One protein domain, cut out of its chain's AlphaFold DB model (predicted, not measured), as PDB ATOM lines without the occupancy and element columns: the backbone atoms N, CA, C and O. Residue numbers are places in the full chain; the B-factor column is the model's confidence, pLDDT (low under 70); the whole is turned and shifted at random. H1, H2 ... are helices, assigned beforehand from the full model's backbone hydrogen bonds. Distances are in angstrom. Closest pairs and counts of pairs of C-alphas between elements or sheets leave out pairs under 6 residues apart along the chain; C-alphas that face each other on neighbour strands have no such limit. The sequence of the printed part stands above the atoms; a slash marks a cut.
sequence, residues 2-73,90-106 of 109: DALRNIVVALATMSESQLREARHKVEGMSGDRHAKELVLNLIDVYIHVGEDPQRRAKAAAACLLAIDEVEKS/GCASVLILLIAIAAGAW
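AT A GLANCE: This is residues 2 to 73 and 90 to 106 of the 109 residues of an uncharacterized protein of Planctomycetes bacterium (UniProt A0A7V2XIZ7). Four helices, H1, H3, H4 and H5, make a bundle with shallow tilts between those that touch, and the fifth, H2, packs along H3 on the outside of that bundle. H3 is in the middle and touches the four other helices, with H2 apart from H4 and H5, while H1 and H5 touch both H3 and H4 but stay apart from each other. The printed part has 89 residues with five named helices, in the order H1 to H5, and no named strand. The class is all helix, with 78 residues in the named helices. The whole is compact, with a radius of gyration of the C-alphas of 12.4 A and spans of 35 by 33 by 24 A.

IN THESE COORDINATES: H1 is residues 2 to 13, 16.6 A long from first to last C-alpha, and begins at C-alpha 2 at (36.306, -35.607, -5.694). H2 is residues 16 to 28, 18.7 A. H3 is residues 33 to 49, 24.4 A, with C-alpha 33 at (47.283, -51.492, -2.652). H4, the longest, is residues 53 to 73, 30.2 A. H5 is residues 90 to 104, 21.1 A, and ends at C-alpha 104 at (54.453, -39.404, -24.749).

HOW THE PARTS SIT: H3 is the hub, touching the four other helices. H2 and H3 form a helical hairpin, opposite ways at a shallow tilt of 16 degrees; their closest C-alphas, of Glu 16 and Ile 47, are 5.8 A apart. H3 and H4 form another, at a shallow tilt of 30 degrees, but touch with residues 45 to 49 and 55 to 59 alone; the closest C-alphas, of Val 49 and Arg 55, are 6.4 A apart. H1 touches H3 with residues 8 to 12 alone, the same way at a shallow tilt of 27 degrees; the C-alphas of Ala 12 and Tyr 46 are closest, at 6.7 A. H1 also touches H4, opposite ways at a shallow tilt of 15 degrees, closest at the C-alphas of Ala 12 and Arg 56, 5.8 A. H5 touches residues 62 to 70 of H4 alone, opposite ways at 34 degrees, a shallow tilt only just short of steep; the C-alphas of Ala 66 and Val 94 are closest, at 6.8 A. H3 and H5 only just touch, with 3 pairs of C-alphas within 8 A, the closest those of His 34 and Cys 91 at 7.1 A. H2 is apart from H4 and H5. In H1, H2, H3 and H4 every O i to N i+4 pair is within hydrogen-bond range; in H5, 10 of 11 are.

THE WHOLE: The two C-alphas farthest apart, of Ser 17 and Ser 73, are 35.4 A apart. Residues 74 to 89 are not printed, and C-alphas 73 and 90 are 9.3 A apart across the cut. The links H1 to H2, H2 to H3 and H3 to H4 are tight. The mean pLDDT of the printed part is 75.9; residues 71, 73 and 90 to 106 are under 70.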
ATOM      1  N   ASP A   2      35.712 -36.890  -6.108       72.00
ATOM      2  CA  ASP A   2      36.306 -35.607  -5.694       72.00
ATOM      3  C   ASP A   2      37.607 -35.776  -4.915       72.00
ATOM      4  O   ASP A   2      38.544 -35.022  -5.121       72.00
ATOM      5  N   ALA A   3      37.717 -36.827  -4.098       72.75
ATOM      6  CA  ALA A   3      38.946 -37.139  -3.376       72.75
ATOM      7  C   ALA A   3      40.166 -37.292  -4.304       72.75
ATOM      8  O   ALA A   3      41.220 -36.748  -4.000       72.75
ATOM      9  N   LEU A   4      40.033 -37.976  -5.449       71.19
ATOM     10  CA  LEU A   4      41.161 -38.191  -6.362       71.19
ATOM     11  C   LEU A   4      41.500 -36.923  -7.153       71.19
ATOM     12  O   LEU A   4      42.671 -36.581  -7.288       71.19
ATOM     13  N   ARG A   5      40.482 -36.184  -7.611       76.69
ATOM     14  CA  ARG A   5      40.669 -34.878  -8.263       76.69
ATOM     15  C   ARG A   5      41.335 -33.876  -7.306       76.69
ATOM     16  O   ARG A   5      42.285 -33.203  -7.691       76.69
ATOM     17  N   ASN A   6      40.914 -33.860  -6.041       81.00
ATOM     18  CA  ASN A   6      41.511 -33.042  -4.985       81.00
ATOM     19  C   ASN A   6      42.956 -33.447  -4.688       81.00
ATOM     20  O   ASN A   6      43.782 -32.573  -4.457       81.00
ATOM     21  N   ILE A   7      43.283 -34.745  -4.735       82.44
ATOM     22  CA  ILE A   7      44.668 -35.219  -4.594       82.44
ATOM     23  C   ILE A   7      45.535 -34.691  -5.742       82.44
ATOM     24  O   ILE A   7      46.601 -34.151  -5.477       82.44
ATOM     25  N   VAL A   8      45.080 -34.786  -6.996       83.56
ATOM     26  CA  VAL A   8      45.830 -34.269  -8.158       83.56
ATOM     27  C   VAL A   8      46.106 -32.771  -8.010       83.56
ATOM     28  O   VAL A   8      47.244 -32.330  -8.163       83.56
ATOM     29  N   VAL A   9      45.083 -31.987  -7.656       85.38
ATOM     30  CA  VAL A   9      45.225 -30.538  -7.447       85.38
ATOM     31  C   VAL A   9      46.157 -30.235  -6.272       85.38
ATOM     32  O   VAL A   9      47.043 -29.396  -6.403       85.38
ATOM     33  N   ALA A  10      46.007 -30.937  -5.147       86.00
ATOM     34  CA  ALA A  10      46.854 -30.741  -3.975       86.00
ATOM     35  C   ALA A  10      48.327 -31.038  -4.293       86.00
ATOM     36  O   ALA A  10      49.186 -30.199  -4.028       86.00
ATOM     37  N   LEU A  11      48.617 -32.176  -4.931       86.00
ATOM     38  CA  LEU A  11      49.978 -32.562  -5.310       86.00
ATOM     39  C   LEU A  11      50.610 -31.569  -6.295       86.00
ATOM     40  O   LEU A  11      51.781 -31.230  -6.144       86.00
ATOM     41  N   ALA A  12      49.842 -31.030  -7.246       85.69
ATOM     42  CA  ALA A  12      50.344 -30.033  -8.193       85.69
ATOM     43  C   ALA A  12      50.824 -28.732  -7.516       85.69
ATOM     44  O   ALA A  12      51.680 -28.031  -8.059       85.69
ATOM     45  N   THR A  13      50.287 -28.409  -6.336       87.94
ATOM     46  CA  THR A  13      50.653 -27.203  -5.570       87.94
ATOM     47  C   THR A  13      51.785 -27.415  -4.565       87.94
ATOM     48  O   THR A  13      52.336 -26.438  -4.066       87.94
ATOM     49  N   MET A  14      52.150 -28.664  -4.271       88.88
ATOM     50  CA  MET A  14      53.164 -28.984  -3.263       88.88
ATOM     51  C   MET A  14      54.582 -28.723  -3.770       88.88
ATOM     52  O   MET A  14      54.894 -28.992  -4.928       88.88
ATOM     53  N   SER A  15      55.478 -28.245  -2.908       89.56
ATOM     54  CA  SER A  15      56.912 -28.175  -3.235       89.56
ATOM     55  C   SER A  15      57.511 -29.574  -3.410       89.56
ATOM     56  O   SER A  15      56.950 -30.568  -2.941       89.56
ATOM     57  N   GLU A  16      58.682 -29.685  -4.042       87.88
ATOM     58  CA  GLU A  16      59.347 -30.994  -4.177       87.88
ATOM     59  C   GLU A  16      59.610 -31.665  -2.813       87.88
ATOM     60  O   GLU A  16      59.397 -32.868  -2.649       87.88
ATOM     61  N   SER A  17      60.007 -30.886  -1.802       89.44
ATOM     62  CA  SER A  17      60.204 -31.382  -0.434       89.44
ATOM     63  C   SER A  17      58.920 -31.961   0.169       89.44
ATOM     64  O   SER A  17      58.950 -33.048   0.745       89.44
ATOM     65  N   GLN A  18      57.787 -31.283  -0.024       90.06
ATOM     66  CA  GLN A  18      56.476 -31.755   0.419       90.06
ATOM     67  C   GLN A  18      56.040 -33.017  -0.327       90.06
ATOM     68  O   GLN A  18      55.480 -33.921   0.285       90.06
ATOM     69  N   LEU A  19      56.334 -33.116  -1.627       88.75
ATOM     70  CA  LEU A  19      56.059 -34.312  -2.423       88.75
ATOM     71  C   LEU A  19      56.871 -35.515  -1.931       88.75
ATOM     72  O   LEU A  19      56.318 -36.599  -1.754       88.75
ATOM     73  N   ARG A  20      58.162 -35.329  -1.631       90.75
ATOM     74  CA  ARG A  20      59.015 -36.386  -1.057       90.75
ATOM     75  C   ARG A  20      58.530 -36.830   0.323       90.75
ATOM     76  O   ARG A  20      58.500 -38.025   0.612       90.75
ATOM     77  N   GLU A  21      58.102 -35.891   1.161       89.56
ATOM     78  CA  GLU A  21      57.527 -36.205   2.470       89.56
ATOM     79  C   GLU A  21      56.184 -36.946   2.342       89.56
ATOM     80  O   GLU A  21      55.952 -37.952   3.021       89.56
ATOM     81  N   ALA A  22      55.313 -36.495   1.435       87.62
ATOM     82  CA  ALA A  22      54.050 -37.153   1.126       87.62
ATOM     83  C   ALA A  22      54.276 -38.585   0.626       87.62
ATOM     84  O   ALA A  22      53.563 -39.495   1.047       87.62
ATOM     85  N   ARG A  23      55.312 -38.811  -0.193       88.06
ATOM     86  CA  ARG A  23      55.708 -40.141  -0.673       88.06
ATOM     87  C   ARG A  23      55.988 -41.096   0.483       88.06
ATOM     88  O   ARG A  23      55.364 -42.149   0.563       88.06
ATOM     89  N   HIS A  24      56.854 -40.697   1.416       89.56
ATOM     90  CA  HIS A  24      57.186 -41.510   2.590       89.56
ATOM     91  C   HIS A  24      55.974 -41.772   3.491       89.56
ATOM     92  O   HIS A  24      55.799 -42.882   3.997       89.56
ATOM     93  N   LYS A  25      55.094 -40.778   3.661       87.31
ATOM     94  CA  LYS A  25      53.844 -40.945   4.415       87.31
ATOM     95  C   LYS A  25      52.926 -41.974   3.758       87.31
ATOM     96  O   LYS A  25      52.454 -42.882   4.437       87.31
ATOM     97  N   VAL A  26      52.715 -41.876   2.447       85.19
ATOM     98  CA  VAL A  26      51.870 -42.809   1.686       85.19
ATOM     99  C   VAL A  26      52.477 -44.216   1.672       85.19
ATOM    100  O   VAL A  26      51.745 -45.193   1.830       85.19
ATOM    101  N   GLU A  27      53.804 -44.350   1.578       85.50
ATOM    102  CA  GLU A  27      54.513 -45.631   1.723       85.50
ATOM    103  C   GLU A  27      54.250 -46.306   3.077       85.50
ATOM    104  O   GLU A  27      54.116 -47.530   3.126       85.50
ATOM    105  N   GLY A  28      54.102 -45.534   4.155       81.06
ATOM    106  CA  GLY A  28      53.759 -46.045   5.485       81.06
ATOM    107  C   GLY A  28      52.273 -46.366   5.691       81.06
ATOM    108  O   GLY A  28      51.924 -47.070   6.638       81.06
ATOM    109  N   MET A  29      51.378 -45.890   4.820       80.44
ATOM    110  CA  MET A  29      49.939 -46.111   4.981       80.44
ATOM    111  C   MET A  29      49.544 -47.561   4.684       80.44
ATOM    112  O   MET A  29      49.971 -48.166   3.693       80.44
ATOM    113  N   SER A  30      48.671 -48.091   5.542       72.31
ATOM    114  CA  SER A  30      47.964 -49.356   5.338       72.31
ATOM    115  C   SER A  30      46.629 -49.067   4.650       72.31
ATOM    116  O   SER A  30      45.867 -48.226   5.121       72.31
ATOM    117  N   GLY A  31      46.346 -49.723   3.526       73.31
ATOM    118  CA  GLY A  31      45.143 -49.465   2.735       73.31
ATOM    119  C   GLY A  31      45.128 -50.245   1.425       73.31
ATOM    120  O   GLY A  31      45.960 -51.129   1.210       73.31
ATOM    121  N   ASP A  32      44.180 -49.909   0.551       76.62
ATOM    122  CA  ASP A  32      44.073 -50.506  -0.780       76.62
ATOM    123  C   ASP A  32      45.387 -50.332  -1.565       76.62
ATOM    124  O   ASP A  32      45.882 -49.217  -1.761       76.62
ATOM    125  N   ARG A  33      45.969 -51.458  -1.997       77.56
ATOM    126  CA  ARG A  33      47.283 -51.492  -2.652       77.56
ATOM    127  C   ARG A  33      47.289 -50.718  -3.969       77.56
ATOM    128  O   ARG A  33      48.281 -50.063  -4.267       77.56
ATOM    129  N   HIS A  34      46.202 -50.778  -4.737       73.12
ATOM    130  CA  HIS A  34      46.098 -50.077  -6.014       73.12
ATOM    131  C   HIS A  34      45.933 -48.571  -5.815       73.12
ATOM    132  O   HIS A  34      46.587 -47.794  -6.505       73.12
ATOM    133  N   ALA A  35      45.114 -48.147  -4.850       73.25
ATOM    134  CA  ALA A  35      44.966 -46.730  -4.524       73.25
ATOM    135  C   ALA A  35      46.298 -46.119  -4.063       73.25
ATOM    136  O   ALA A  35      46.670 -45.029  -4.495       73.25
ATOM    137  N   LYS A  36      47.047 -46.854  -3.235       77.62
ATOM    138  CA  LYS A  36      48.374 -46.451  -2.763       77.62
ATOM    139  C   LYS A  36      49.379 -46.308  -3.907       77.62
ATOM    140  O   LYS A  36      50.047 -45.285  -4.004       77.62
ATOM    141  N   GLU A  37      49.464 -47.307  -4.779       80.12
ATOM    142  CA  GLU A  37      50.370 -47.300  -5.934       80.12
ATOM    143  C   GLU A  37      50.062 -46.148  -6.898       80.12
ATOM    144  O   GLU A  37      50.969 -45.476  -7.382       80.12
ATOM    145  N   LEU A  38      48.780 -45.847  -7.107       79.19
ATOM    146  CA  LEU A  38      48.355 -44.734  -7.946       79.19
ATOM    147  C   LEU A  38      48.784 -43.374  -7.374       79.19
ATOM    148  O   LEU A  38      49.274 -42.529  -8.120       79.19
ATOM    149  N   VAL A  39      48.645 -43.169  -6.061       81.25
ATOM    150  CA  VAL A  39      49.088 -41.931  -5.399       81.25
ATOM    151  C   VAL A  39      50.614 -41.801  -5.427       81.25
ATOM    152  O   VAL A  39      51.116 -40.713  -5.695       81.25
ATOM    153  N   LEU A  40      51.355 -42.893  -5.214       86.00
ATOM    154  CA  LEU A  40      52.821 -42.889  -5.304       86.00
ATOM    155  C   LEU A  40      53.306 -42.536  -6.714       86.00
ATOM    156  O   LEU A  40      54.151 -41.656  -6.859       86.00
ATOM    157  N   ASN A  41      52.715 -43.134  -7.749       84.00
ATOM    158  CA  ASN A  41      53.056 -42.820  -9.138       84.00
ATOM    159  C   ASN A  41      52.738 -41.360  -9.496       84.00
ATOM    160  O   ASN A  41      53.511 -40.712 -10.197       84.00
ATOM    161  N   LEU A  42      51.627 -40.815  -8.991       83.44
ATOM    162  CA  LEU A  42      51.286 -39.396  -9.148       83.44
ATOM    163  C   LEU A  42      52.339 -38.485  -8.509       83.44
ATOM    164  O   LEU A  42      52.764 -37.512  -9.129       83.44
ATOM    165  N   ILE A  43      52.781 -38.807  -7.293       87.44
ATOM    166  CA  ILE A  43      53.844 -38.069  -6.604       87.44
ATOM    167  C   ILE A  43      55.147 -38.119  -7.413       87.44
ATOM    168  O   ILE A  43      55.763 -37.077  -7.632       87.44
ATOM    169  N   ASP A  44      55.532 -39.298  -7.903       87.50
ATOM    170  CA  ASP A  44      56.755 -39.475  -8.689       87.50
ATOM    171  C   ASP A  44      56.709 -38.672 -10.002       87.50
ATOM    172  O   ASP A  44      57.700 -38.038 -10.370       87.50
ATOM    173  N   VAL A  45      55.544 -38.591 -10.661       85.38
ATOM    174  CA  VAL A  45      55.339 -37.711 -11.823       85.38
ATOM    175  C   VAL A  45      55.560 -36.243 -11.456       85.38
ATOM    176  O   VAL A  45      56.280 -35.551 -12.172       85.38
ATOM    177  N   TYR A  46      54.995 -35.749 -10.351       85.25
ATOM    178  CA  TYR A  46      55.163 -34.342  -9.962       85.25
ATOM    179  C   TYR A  46      56.581 -33.996  -9.499       85.25
ATOM    180  O   TYR A  46      57.042 -32.884  -9.762       85.25
ATOM    181  N   ILE A  47      57.290 -34.934  -8.864       87.25
ATOM    182  CA  ILE A  47      58.720 -34.782  -8.562       87.25
ATOM    183  C   ILE A  47      59.508 -34.680  -9.872       87.25
ATOM    184  O   ILE A  47      60.329 -33.782 -10.027       87.25
ATOM    185  N   HIS A  48      59.229 -35.562 -10.835       84.19
ATOM    186  CA  HIS A  48      59.942 -35.591 -12.109       84.19
ATOM    187  C   HIS A  48      59.675 -34.356 -12.984       84.19
ATOM    188  O   HIS A  48      60.583 -33.833 -13.625       84.19
ATOM    189  N   VAL A  49      58.436 -33.861 -12.992       84.94
ATOM    190  CA  VAL A  49      58.040 -32.633 -13.699       84.94
ATOM    191  C   VAL A  49      58.797 -31.398 -13.179       84.94
ATOM    192  O   VAL A  49      59.005 -30.444 -13.936       84.94
ATOM    193  N   GLY A  50      59.243 -31.427 -11.919       82.75
ATOM    194  CA  GLY A  50      59.941 -30.325 -11.262       82.75
ATOM    195  C   GLY A  50      58.986 -29.222 -10.809       82.75
ATOM    196  O   GLY A  50      57.773 -29.414 -10.778       82.75
ATOM    197  N   GLU A  51      59.521 -28.060 -10.430       83.06
ATOM    198  CA  GLU A  51      58.742 -26.951  -9.844       83.06
ATOM    199  C   GLU A  51      58.153 -25.975 -10.874       83.06
ATOM    200  O   GLU A  51      57.505 -24.999 -10.502       83.06
ATOM    201  N   ASP A  52      58.330 -26.243 -12.173       86.50
ATOM    202  CA  ASP A  52      57.788 -25.379 -13.219       86.50
ATOM    203  C   ASP A  52      56.243 -25.385 -13.202       86.50
ATOM    204  O   ASP A  52      55.615 -26.432 -13.415       86.50
ATOM    205  N   PRO A  53      55.597 -24.224 -12.986       82.06
ATOM    206  CA  PRO A  53      54.154 -24.156 -12.802       82.06
ATOM    207  C   PRO A  53      53.378 -24.524 -14.073       82.06
ATOM    208  O   PRO A  53      52.298 -25.110 -13.978       82.06
ATOM    209  N   GLN A  54      53.913 -24.243 -15.268       83.00
ATOM    210  CA  GLN A  54      53.241 -24.593 -16.523       83.00
ATOM    211  C   GLN A  54      53.270 -26.102 -16.772       83.00
ATOM    212  O   GLN A  54      52.255 -26.684 -17.160       83.00
ATOM    213  N   ARG A  55      54.410 -26.757 -16.535       82.12
ATOM    214  CA  ARG A  55      54.542 -28.210 -16.670       82.12
ATOM    215  C   ARG A  55      53.697 -28.939 -15.628       82.12
ATOM    216  O   ARG A  55      53.021 -29.903 -15.979       82.12
ATOM    217  N   ARG A  56      53.637 -28.436 -14.390       83.75
ATOM    218  CA  ARG A  56      52.750 -28.972 -13.343       83.75
ATOM    219  C   ARG A  56      51.275 -28.829 -13.690       83.75
ATOM    220  O   ARG A  56      50.528 -29.792 -13.536       83.75
ATOM    221  N   ALA A  57      50.860 -27.674 -14.209       81.69
ATOM    222  CA  ALA A  57      49.488 -27.462 -14.661       81.69
ATOM    223  C   ALA A  57      49.119 -28.400 -15.822       81.69
ATOM    224  O   ALA A  57      48.039 -28.989 -15.814       81.69
ATOM    225  N   LYS A  58      50.029 -28.608 -16.785       82.31
ATOM    226  CA  LYS A  58      49.840 -29.577 -17.880       82.31
ATOM    227  C   LYS A  58      49.720 -31.012 -17.364       82.31
ATOM    228  O   LYS A  58      48.812 -31.726 -17.781       82.31
ATOM    229  N   ALA A  59      50.586 -31.420 -16.436       80.81
ATOM    230  CA  ALA A  59      50.524 -32.741 -15.815       80.81
ATOM    231  C   ALA A  59      49.212 -32.942 -15.035       80.81
ATOM    232  O   ALA A  59      48.560 -33.974 -15.185       80.81
ATOM    233  N   ALA A  60      48.774 -31.933 -14.274       82.00
ATOM    234  CA  ALA A  60      47.498 -31.956 -13.563       82.00
ATOM    235  C   ALA A  60      46.305 -32.064 -14.520       82.00
ATOM    236  O   ALA A  60      45.434 -32.907 -14.316       82.00
ATOM    237  N   ALA A  61      46.288 -31.273 -15.595       80.12
ATOM    238  CA  ALA A  61      45.243 -31.338 -16.610       80.12
ATOM    239  C   ALA A  61      45.178 -32.725 -17.271       80.12
ATOM    240  O   ALA A  61      44.095 -33.288 -17.405       80.12
ATOM    241  N   ALA A  62      46.328 -33.310 -17.615       79.31
ATOM    242  CA  ALA A  62      46.391 -34.648 -18.197       79.31
ATOM    243  C   ALA A  62      45.891 -35.732 -17.224       79.31
ATOM    244  O   ALA A  62      45.137 -36.619 -17.622       79.31
ATOM    245  N   CYS A  63      46.242 -35.631 -15.937       80.75
ATOM    246  CA  CYS A  63      45.743 -36.539 -14.905       80.75
ATOM    247  C   CYS A  63      44.224 -36.414 -14.716       80.75
ATOM    248  O   CYS A  63      43.536 -37.424 -14.591       80.75
ATOM    249  N   LEU A  64      43.683 -35.193 -14.723       80.81
ATOM    250  CA  LEU A  64      42.241 -34.963 -14.602       80.81
ATOM    251  C   LEU A  64      41.470 -35.503 -15.814       80.81
ATOM    252  O   LEU A  64      40.448 -36.157 -15.624       80.81
ATOM    253  N   LEU A  65      41.981 -35.303 -17.034       78.31
ATOM    254  CA  LEU A  65      41.399 -35.876 -18.254       78.31
ATOM    255  C   LEU A  65      41.411 -37.411 -18.227       78.31
ATOM    256  O   LEU A  65      40.419 -38.040 -18.579       78.31
ATOM    257  N   ALA A  66      42.506 -38.016 -17.761       76.38
ATOM    258  CA  ALA A  66      42.608 -39.464 -17.592       76.38
ATOM    259  C   ALA A  66      41.556 -40.014 -16.613       76.38
ATOM    260  O   ALA A  66      40.953 -41.057 -16.867       76.38
ATOM    261  N   ILE A  67      41.324 -39.309 -15.501       76.50
ATOM    262  CA  ILE A  67      40.294 -39.672 -14.518       76.50
ATOM    263  C   ILE A  67      38.901 -39.579 -15.148       76.50
ATOM    264  O   ILE A  67      38.109 -40.507 -14.996       76.50
ATOM    265  N   ASP A  68      38.622 -38.498 -15.877       77.31
ATOM    266  CA  ASP A  68      37.318 -38.253 -16.503       77.31
ATOM    267  C   ASP A  68      36.989 -39.296 -17.587       77.31
ATOM    268  O   ASP A  68      35.887 -39.846 -17.615       77.31
ATOM    269  N   GLU A  69      37.964 -39.675 -18.420       70.62
ATOM    270  CA  GLU A  69      37.784 -40.700 -19.461       70.62
ATOM    271  C   GLU A  69      37.498 -42.090 -18.863       70.62
ATOM    272  O   GLU A  69      36.668 -42.861 -19.363       70.62
ATOM    273  N   VAL A  70      38.140 -42.407 -17.737       70.94
ATOM    274  CA  VAL A  70      37.875 -43.640 -16.986       70.94
ATOM    275  C   VAL A  70      36.487 -43.603 -16.347       70.94
ATOM    276  O   VAL A  70      35.802 -44.627 -16.330       70.94
ATOM    277  N   GLU A  71      36.026 -42.450 -15.862       69.50
ATOM    278  CA  GLU A  71      34.654 -42.282 -15.365       69.50
ATOM    279  C   GLU A  71      33.622 -42.476 -16.471       69.50
ATOM    280  O   GLU A  71      32.686 -43.263 -16.309       69.50
ATOM    281  N   LYS A  72      33.831 -41.846 -17.627       71.06
ATOM    282  CA  LYS A  72      32.967 -41.989 -18.802       71.06
ATOM    283  C   LYS A  72      32.864 -43.446 -19.265       71.06
ATOM    284  O   LYS A  72      31.768 -43.929 -19.569       71.06
ATOM    285  N   SER A  73      33.983 -44.168 -19.231       64.81
ATOM    286  CA  SER A  73      34.060 -45.595 -19.569       64.81
ATOM    287  C   SER A  73      33.384 -46.500 -18.530       64.81
ATOM    288  O   SER A  73      32.850 -47.550 -18.882       64.81
ATOM    289  N   GLY A  90      39.995 -52.096 -13.946       45.81
ATOM    290  CA  GLY A  90      39.915 -50.686 -14.356       45.81
ATOM    291  C   GLY A  90      40.974 -49.757 -13.738       45.81
ATOM    292  O   GLY A  90      41.028 -48.593 -14.111       45.81
ATOM    293  N   CYS A  91      41.835 -50.243 -12.833       46.91
ATOM    294  CA  CYS A  91      43.009 -49.500 -12.358       46.91
ATOM    295  C   CYS A  91      44.222 -49.655 -13.290       46.91
ATOM    296  O   CYS A  91      45.018 -48.729 -13.414       46.91
ATOM    297  N   ALA A  92      44.351 -50.791 -13.987       45.62
ATOM    298  CA  ALA A  92      45.454 -51.026 -14.917       45.62
ATOM    299  C   ALA A  92      45.356 -50.108 -16.144       45.62
ATOM    300  O   ALA A  92      46.368 -49.618 -16.628       45.62
ATOM    301  N   SER A  93      44.138 -49.807 -16.601       54.22
ATOM    302  CA  SER A  93      43.902 -48.880 -17.713       54.22
ATOM    303  C   SER A  93      44.328 -47.447 -17.380       54.22
ATOM    304  O   SER A  93      44.928 -46.785 -18.221       54.22
ATOM    305  N   VAL A  94      44.092 -46.989 -16.142       54.44
ATOM    306  CA  VAL A  94      44.541 -45.669 -15.659       54.44
ATOM    307  C   VAL A  94      46.065 -45.619 -15.585       54.44
ATOM    308  O   VAL A  94      46.668 -44.650 -16.030       54.44
ATOM    309  N   LEU A  95      46.691 -46.682 -15.071       54.75
ATOM    310  CA  LEU A  95      48.148 -46.795 -14.998       54.75
ATOM    311  C   LEU A  95      48.784 -46.797 -16.389       54.75
ATOM    312  O   LEU A  95      49.743 -46.071 -16.609       54.75
ATOM    313  N   ILE A  96      48.227 -47.543 -17.344       58.44
ATOM    314  CA  ILE A  96      48.722 -47.567 -18.726       58.44
ATOM    315  C   ILE A  96      48.556 -46.196 -19.385       58.44
ATOM    316  O   ILE A  96      49.466 -45.756 -20.078       58.44
ATOM    317  N   LEU A  97      47.445 -45.492 -19.143       57.19
ATOM    318  CA  LEU A  97      47.227 -44.157 -19.699       57.19
ATOM    319  C   LEU A  97      48.178 -43.123 -19.077       57.19
ATOM    320  O   LEU A  97      48.770 -42.327 -19.798       57.19
ATOM    321  N   LEU A  98      48.386 -43.168 -17.757       56.41
ATOM    322  CA  LEU A  98      49.339 -42.301 -17.061       56.41
ATOM    323  C   LEU A  98      50.781 -42.586 -17.492       56.41
ATOM    324  O   LEU A  98      51.526 -41.642 -17.729       56.41
ATOM    325  N   ILE A  99      51.158 -43.855 -17.668       58.88
ATOM    326  CA  ILE A  99      52.469 -44.257 -18.198       58.88
ATOM    327  C   ILE A  99      52.613 -43.828 -19.664       58.88
ATOM    328  O   ILE A  99      53.670 -43.346 -20.050       58.88
ATOM    329  N   ALA A 100      51.563 -43.937 -20.481       54.62
ATOM    330  CA  ALA A 100      51.588 -43.517 -21.881       54.62
ATOM    331  C   ALA A 100      51.679 -41.993 -22.036       54.62
ATOM    332  O   ALA A 100      52.383 -41.519 -22.920       54.62
ATOM    333  N   ILE A 101      51.033 -41.212 -21.164       55.94
ATOM    334  CA  ILE A 101      51.187 -39.749 -21.113       55.94
ATOM    335  C   ILE A 101      52.586 -39.395 -20.604       55.94
ATOM    336  O   ILE A 101      53.266 -38.556 -21.194       55.94
ATOM    337  N   ALA A 102      53.038 -40.075 -19.549       52.78
ATOM    338  CA  ALA A 102      54.376 -39.915 -19.008       52.78
ATOM    339  C   ALA A 102      55.466 -40.384 -19.972       52.78
ATOM    340  O   ALA A 102      56.578 -39.945 -19.785       52.78
ATOM    341  N   ALA A 103      55.191 -41.216 -20.981       47.56
ATOM    342  CA  ALA A 103      56.134 -41.590 -22.039       47.56
ATOM    343  C   ALA A 103      55.978 -40.709 -23.294       47.56
ATOM    344  O   ALA A 103      56.960 -40.350 -23.937       47.56
ATOM    345  N   GLY A 104      54.753 -40.298 -23.628       43.53
ATOM    346  CA  GLY A 104      54.453 -39.404 -24.749       43.53
ATOM    347  C   GLY A 104      54.968 -37.983 -24.530       43.53
ATOM    348  O   GLY A 104      55.407 -37.338 -25.479       43.53
ATOM    349  N   ALA A 105      55.022 -37.520 -23.278       44.34
ATOM    350  CA  ALA A 105      55.668 -36.260 -22.912       44.34
ATOM    351  C   ALA A 105      57.190 -36.249 -23.177       44.34
ATOM    352  O   ALA A 105      57.775 -35.170 -23.233       44.34
ATOM    353  N   TRP A 106      57.821 -37.414 -23.376       43.31
ATOM    354  CA  TRP A 106      59.256 -37.533 -23.665       43.31
ATOM    355  C   TRP A 106      59.573 -37.552 -25.158       43.31
ATOM    356  O   TRP A 106      60.686 -37.214 -25.532       43.31
TER     357      TRP A 106